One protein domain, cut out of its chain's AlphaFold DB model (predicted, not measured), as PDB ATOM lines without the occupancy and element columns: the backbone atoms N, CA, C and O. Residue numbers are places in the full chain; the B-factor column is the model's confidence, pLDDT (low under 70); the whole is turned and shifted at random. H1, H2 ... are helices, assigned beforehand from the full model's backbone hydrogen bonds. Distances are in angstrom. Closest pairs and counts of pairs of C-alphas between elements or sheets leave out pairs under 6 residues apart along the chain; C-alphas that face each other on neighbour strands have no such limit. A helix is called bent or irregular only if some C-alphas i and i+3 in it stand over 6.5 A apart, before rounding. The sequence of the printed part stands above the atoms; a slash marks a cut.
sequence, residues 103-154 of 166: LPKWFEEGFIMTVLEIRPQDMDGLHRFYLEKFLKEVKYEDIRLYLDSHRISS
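Overview. This is residues 103 to 154 of the 166 residues of an uncharacterized protein of Thermotoga sp (UniProt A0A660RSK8). Two helices, H1 and H2, cross near their middles as an X, and a third, H3, turns off at a corner after H2 and lies toward one end of the elongated whole. The loop of residues 116 to 124, between H1 and H2, makes the other end. The printed part has 52 residues with three named helices, in the order H1, H2, H3, and no named strand; the class is all helix. It is compact, with a radius of gyration of the C-alphas of 11.3 A, and its C-alphas span 38 by 20 by 18 A.

Arrangement. H1, residues 105 to 115, touches H2, residues 125 to 137, with 20 pairs of C-alphas within 8 A. Their closest C-alphas are those of Gly 110 and Leu 131, 4.3 A apart. Their lines stand about perpendicular, at 79 degrees. H3, residues 140 to 149, touches no helix. H1 and H3 are near each other, with 8 pairs of C-alphas within 10 A. H2 and H3 are apart. In H1 and H2 every O i to N i+4 pair is within hydrogen-bond range; in H3 4 of 6 are.

Along the chain. H1 begins at C-alpha 105, (127.894, 159.491, 150.519), and is 15.5 A long from first to last C-alpha. H2 begins at C-alpha 125, (120.755, 171.609, 147.341), and measures 18.6 A. H3 measures 15.4 A and ends at C-alpha 149, (130.037, 144.947, 146.661). H3 is irregular: C-alphas 141 and 144 are 7.1 A apart.

Size, cuts and confidence. The two C-alphas farthest apart are those of Gln 121 and Ser 154, at 39.0 A. The printed part has no cut. The link from H1 to H2 is short, with 9 residues, and that from H2 to H3 is tight, with 2. The mean pLDDT of the printed part is 93.7, and residue 154 is under 70.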
ATOM      1  N   LEU A 103     130.042 152.929 151.858       97.00
ATOM      2  CA  LEU A 103     129.347 153.536 150.721       97.00
ATOM      3  C   LEU A 103     129.853 154.952 150.431       97.00
ATOM      4  O   LEU A 103     130.129 155.729 151.348       97.00
ATOM      5  N   PRO A 104     129.916 155.366 149.154       97.06
ATOM      6  CA  PRO A 104     130.075 156.777 148.852       97.06
ATOM      7  C   PRO A 104     128.816 157.537 149.292       97.06
ATOM      8  O   PRO A 104     127.696 157.115 149.001       97.06
ATOM      9  N   LYS A 105     128.993 158.708 149.918       95.88
ATOM     10  CA  LYS A 105     127.894 159.491 150.519       95.88
ATOM     11  C   LYS A 105     126.689 159.703 149.594       95.88
ATOM     12  O   LYS A 105     125.553 159.599 150.032       95.88
ATOM     13  N   TRP A 106     126.920 159.970 148.305       97.12
ATOM     14  CA  TRP A 106     125.825 160.169 147.346       97.12
ATOM     15  C   TRP A 106     124.939 158.928 147.184       97.12
ATOM     16  O   TRP A 106     123.742 159.070 146.948       97.12
ATOM     17  N   PHE A 107     125.527 157.731 147.286       98.06
ATOM     18  CA  PHE A 107     124.796 156.478 147.170       98.06
ATOM     19  C   PHE A 107     123.999 156.222 148.439       98.06
ATOM     20  O   PHE A 107     122.821 155.906 148.348       98.06
ATOM     21  N   GLU A 108     124.622 156.391 149.605       98.06
ATOM     22  CA  GLU A 108     123.973 156.217 150.908       98.06
ATOM     23  C   GLU A 108     122.735 157.116 151.038       98.06
ATOM     24  O   GLU A 108     121.621 156.625 151.200       98.06
ATOM     25  N   GLU A 109     122.910 158.422 150.837       97.50
ATOM     26  CA  GLU A 109     121.833 159.418 150.862       97.50
ATOM     27  C   GLU A 109     120.755 159.119 149.807       97.50
ATOM     28  O   GLU A 109     119.555 159.129 150.090       97.50
ATOM     29  N   GLY A 110     121.178 158.822 148.571       97.50
ATOM     30  CA  GLY A 110     120.287 158.500 147.455       97.50
ATOM     31  C   GLY A 110     119.444 157.248 147.694       97.50
ATOM     32  O   GLY A 110     118.240 157.250 147.419       97.50
ATOM     33  N   PHE A 111     120.052 156.204 148.256       98.12
ATOM     34  CA  PHE A 111     119.374 154.980 148.659       98.12
ATOM     35  C   PHE A 111     118.356 155.265 149.762       98.12
ATOM     36  O   PHE A 111     117.188 154.919 149.594       98.12
ATOM     37  N   ILE A 112     118.757 155.948 150.841       98.06
ATOM     38  CA  ILE A 112     117.857 156.281 151.955       98.06
ATOM     39  C   ILE A 112     116.646 157.075 151.449       98.06
ATOM     40  O   ILE A 112     115.503 156.719 151.732       98.06
ATOM     41  N   MET A 113     116.867 158.116 150.645       96.44
ATOM     42  CA  MET A 113     115.772 158.897 150.063       96.44
ATOM     43  C   MET A 113     114.857 158.050 149.173       96.44
ATOM     44  O   MET A 113     113.638 158.205 149.232       96.44
ATOM     45  N   THR A 114     115.419 157.124 148.391       95.81
ATOM     46  CA  THR A 114     114.643 156.223 147.527       95.81
ATOM     47  C   THR A 114     113.771 155.266 148.342       95.81
ATOM     48  O   THR A 114     112.598 155.088 148.019       95.81
ATOM     49  N   VAL A 115     114.298 154.655 149.410       96.00
ATOM     50  CA  VAL A 115     113.521 153.711 150.239       96.00
ATOM     51  C   VAL A 115     112.478 154.399 151.117       96.00
ATOM     52  O   VAL A 115     111.509 153.753 151.511       96.00
ATOM     53  N   LEU A 116     112.659 155.695 151.382       95.75
ATOM     54  CA  LEU A 116     111.682 156.571 152.032       95.75
ATOM     55  C   LEU A 116     110.723 157.249 151.040       95.75
ATOM     56  O   LEU A 116     109.948 158.112 151.446       95.75
ATOM     57  N   GLU A 117     110.781 156.885 149.756       94.75
ATOM     58  CA  GLU A 117     109.901 157.394 148.694       94.75
ATOM     59  C   GLU A 117     109.936 158.931 148.547       94.75
ATOM     60  O   GLU A 117     108.974 159.566 148.107       94.75
ATOM     61  N   ILE A 118     111.073 159.546 148.890       92.88
ATOM     62  CA  ILE A 118     111.314 160.981 148.716       92.88
ATOM     63  C   ILE A 118     111.564 161.257 147.236       92.88
ATOM     64  O   ILE A 118     112.318 160.548 146.567       92.88
ATOM     65  N   ARG A 119     110.947 162.319 146.711       91.12
ATOM     66  CA  ARG A 119     111.074 162.693 145.300       91.12
ATOM     67  C   ARG A 119     112.008 163.899 145.148       91.12
ATOM     68  O   ARG A 119     112.002 164.771 146.016       91.12
ATOM     69  N   PRO A 120     112.768 164.018 144.042       89.88
ATOM     70  CA  PRO A 120     113.724 165.114 143.853       89.88
ATOM     71  C   PRO A 120     113.133 166.520 144.002       89.88
ATOM     72  O   PRO A 120     113.807 167.419 144.492       89.88
ATOM     73  N   GLN A 121     111.872 166.720 143.605       90.19
ATOM     74  CA  GLN A 121     111.177 168.005 143.726       90.19
ATOM     75  C   GLN A 121     110.880 168.423 145.172       90.19
ATOM     76  O   GLN A 121     110.622 169.599 145.412       90.19
ATOM     77  N   ASP A 122     110.911 167.477 146.110       87.12
ATOM     78  CA  ASP A 122     110.635 167.711 147.528       87.12
ATOM     79  C   ASP A 122     111.926 168.089 148.297       87.12
ATOM     80  O   ASP A 122     111.879 168.326 149.503       87.12
ATOM     81  N   MET A 123     113.074 168.158 147.604       85.00
ATOM     82  CA  MET A 123     114.405 168.409 148.166       85.00
ATOM     83  C   MET A 123     115.124 169.557 147.445       85.00
ATOM     84  O   MET A 123     114.885 169.844 146.269       85.00
ATOM     85  N   ASP A 124     116.076 170.183 148.133       85.88
ATOM     86  CA  ASP A 124     116.958 171.204 147.576       85.88
ATOM     87  C   ASP A 124     118.447 170.859 147.775       85.88
ATOM     88  O   ASP A 124     118.822 169.863 148.403       85.88
ATOM     89  N   GLY A 125     119.309 171.664 147.150       89.25
ATOM     90  CA  GLY A 125     120.755 171.609 147.341       89.25
ATOM     91  C   GLY A 125     121.385 170.237 147.082       89.25
ATOM     92  O   GLY A 125     121.147 169.592 146.059       89.25
ATOM     93  N   LEU A 126     122.248 169.820 148.009       90.12
ATOM     94  CA  LEU A 126     123.105 168.647 147.850       90.12
ATOM     95  C   LEU A 126     122.334 167.321 147.926       90.12
ATOM     96  O   LEU A 126     122.651 166.399 147.180       90.12
ATOM     97  N   HIS A 127     121.296 167.233 148.762       90.19
ATOM     98  CA  HIS A 127     120.469 166.026 148.847       90.19
ATOM     99  C   HIS A 127     119.707 165.784 147.543       90.19
ATOM    100  O   HIS A 127     119.694 164.664 147.037       90.19
ATOM    101  N   ARG A 128     119.158 166.840 146.924       93.94
ATOM    102  CA  ARG A 128     118.556 166.711 145.592       93.94
ATOM    103  C   ARG A 128     119.564 166.178 144.572       93.94
ATOM    104  O   ARG A 128     119.241 165.253 143.833       93.94
ATOM    105  N   PHE A 129     120.785 166.716 144.569       95.56
ATOM    106  CA  PHE A 129     121.854 166.236 143.692       95.56
ATOM    107  C   PHE A 129     122.180 164.750 143.924       95.56
ATOM    108  O   PHE A 129     122.313 164.001 142.957       95.56
ATOM    109  N   TYR A 130     122.282 164.302 145.180       96.62
ATOM    110  CA  TYR A 130     122.540 162.895 145.500       96.62
ATOM    111  C   TYR A 130     121.421 161.970 145.027       96.62
ATOM    112  O   TYR A 130     121.712 160.955 144.396       96.62
ATOM    113  N   LEU A 131     120.160 162.345 145.248       96.12
ATOM    114  CA  LEU A 131     119.022 161.561 144.774       96.12
ATOM    115  C   LEU A 131     118.974 161.494 143.242       96.12
ATOM    116  O   LEU A 131     118.823 160.414 142.679       96.12
ATOM    117  N   GLU A 132     119.151 162.621 142.550       96.56
ATOM    118  CA  GLU A 132     119.178 162.652 141.081       96.56
ATOM    119  C   GLU A 132     120.328 161.807 140.517       96.56
ATOM    120  O   GLU A 132     120.135 161.061 139.553       96.56
ATOM    121  N   LYS A 133     121.515 161.875 141.133       97.25
ATOM    122  CA  LYS A 133     122.659 161.035 140.761       97.25
ATOM    123  C   LYS A 133     122.353 159.555 140.979       97.25
ATOM    124  O   LYS A 133     122.595 158.761 140.075       97.25
ATOM    125  N   PHE A 134     121.783 159.194 142.128       97.62
ATOM    126  CA  PHE A 134     121.408 157.816 142.445       97.62
ATOM    127  C   PHE A 134     120.409 157.246 141.440       97.62
ATOM    128  O   PHE A 134     120.684 156.215 140.838       97.62
ATOM    129  N   LEU A 135     119.317 157.963 141.170       95.94
ATOM    130  CA  LEU A 135     118.295 157.537 140.208       95.94
ATOM    131  C   LEU A 135     118.828 157.430 138.770       95.94
ATOM    132  O   LEU A 135     118.287 156.680 137.961       95.94
ATOM    133  N   LYS A 136     119.875 158.191 138.436       96.69
ATOM    134  CA  LYS A 136     120.525 158.146 137.124       96.69
ATOM    135  C   LYS A 136     121.525 156.997 136.994       96.69
ATOM    136  O   LYS A 136     121.643 156.425 135.913       96.69
ATOM    137  N   GLU A 137     122.294 156.718 138.044       96.62
ATOM    138  CA  GLU A 137     123.450 155.813 137.990       96.62
ATOM    139  C   GLU A 137     123.148 154.404 138.508       96.62
ATOM    140  O   GLU A 137     123.861 153.468 138.153       96.62
ATOM    141  N   VAL A 138     122.094 154.233 139.308       95.88
ATOM    142  CA  VAL A 138     121.764 152.967 139.966       95.88
ATOM    143  C   VAL A 138     120.371 152.526 139.541       95.88
ATOM    144  O   VAL A 138     119.368 153.164 139.862       95.88
ATOM    145  N   LYS A 139     120.291 151.408 138.817       94.88
ATOM    146  CA  LYS A 139     119.004 150.781 138.507       94.88
ATOM    147  C   LYS A 139     118.447 150.098 139.746       94.88
ATOM    148  O   LYS A 139     119.207 149.561 140.550       94.88
ATOM    149  N   TYR A 140     117.122 150.071 139.870       91.75
ATOM    150  CA  TYR A 140     116.447 149.514 141.043       91.75
ATOM    151  C   TYR A 140     116.855 148.056 141.312       91.75
ATOM    152  O   TYR A 140     117.144 147.687 142.449       91.75
ATOM    153  N   GLU A 141     116.933 147.243 140.260       94.38
ATOM    154  CA  GLU A 141     117.342 145.838 140.307       94.38
ATOM    155  C   GLU A 141     118.808 145.623 140.728       94.38
ATOM    156  O   GLU A 141     119.134 144.577 141.289       94.38
ATOM    157  N   ASP A 142     119.671 146.624 140.535       95.94
ATOM    158  CA  ASP A 142     121.113 146.535 140.796       95.94
ATOM    159  C   ASP A 142     121.503 147.059 142.189       95.94
ATOM    160  O   ASP A 142     122.621 146.815 142.649       95.94
ATOM    161  N   ILE A 143     120.591 147.741 142.901       95.75
ATOM    162  CA  ILE A 143     120.851 148.335 144.228       95.75
ATOM    163  C   ILE A 143     121.456 147.304 145.185       95.75
ATOM    164  O   ILE A 143     122.427 147.588 145.885       95.75
ATOM    165  N   ARG A 144     120.901 146.087 145.203       94.81
ATOM    166  CA  ARG A 144     121.355 145.024 146.103       94.81
ATOM    167  C   ARG A 144     122.780 144.577 145.794       94.81
ATOM    168  O   ARG A 144     123.581 144.447 146.714       94.81
ATOM    169  N   LEU A 145     123.091 144.385 144.513       94.75
ATOM    170  CA  LEU A 145     124.431 144.015 144.065       94.75
ATOM    171  C   LEU A 145     125.452 145.094 144.442       94.75
ATOM    172  O   LEU A 145     126.552 144.763 144.881       94.75
ATOM    173  N   TYR A 146     125.075 146.370 144.328       95.94
ATOM    174  CA  TYR A 146     125.937 147.481 144.725       95.94
ATOM    175  C   TYR A 146     126.173 147.524 146.239       95.94
ATOM    176  O   TYR A 146     127.308 147.699 146.675       95.94
ATOM    177  N   LEU A 147     125.130 147.332 147.056       96.06
ATOM    178  CA  LEU A 147     125.293 147.226 148.510       96.06
ATOM    179  C   LEU A 147     126.243 146.077 148.867       96.06
ATOM    180  O   LEU A 147     127.165 146.258 149.655       96.06
ATOM    181  N   ASP A 148     126.060 144.898 148.269       94.44
ATOM    182  CA  ASP A 148     126.906 143.739 148.563       94.44
ATOM    183  C   ASP A 148     128.371 143.935 148.158       94.44
ATOM    184  O   ASP A 148     129.250 143.467 148.880       94.44
ATOM    185  N   SER A 149     128.656 144.663 147.073       94.94
ATOM    186  CA  SER A 149     130.037 144.947 146.661       94.94
ATOM    187  C   SER A 149     130.777 145.933 147.574       94.94
ATOM    188  O   SER A 149     132.002 146.001 147.500       94.94
ATOM    189  N   HIS A 150     130.062 146.651 148.446       95.94
ATOM    190  CA  HIS A 150     130.621 147.603 149.418       95.94
ATOM    191  C   HIS A 150     130.487 147.123 150.868       95.94
ATOM    192  O   HIS A 150     130.702 147.891 151.803       95.94
ATOM    193  N   ARG A 151     130.092 145.864 151.084       95.44
ATOM    194  CA  ARG A 151     129.951 145.307 152.428       95.44
ATOM    195  C   ARG A 151     131.309 145.254 153.128       95.44
ATOM    196  O   ARG A 151     132.275 144.729 152.576       95.44
ATOM    197  N   ILE A 152     131.357 145.726 154.371       93.12
ATOM    198  CA  ILE A 152     132.533 145.598 155.234       93.12
ATOM    199  C   ILE A 152     132.779 144.104 155.479       93.12
ATOM    200  O   ILE A 152     131.918 143.404 156.019       93.12
ATOM    201  N   SER A 153     133.943 143.600 155.069       81.50
ATOM    202  CA  SER A 153     134.323 142.214 155.351       81.50
ATOM    203  C   SER A 153     134.629 142.042 156.840       81.50
ATOM    204  O   SER A 153     135.393 142.812 157.427       81.50
ATOM    205  N   SER A 154     134.065 141.001 157.455       59.84
ATOM    206  CA  SER A 154     134.415 140.573 158.813       59.84
ATOM    207  C   SER A 154     135.838 140.012 158.918       59.84
ATOM    208  O   SER A 154     136.377 139.939 160.020       59.84
TER     209      SER A 154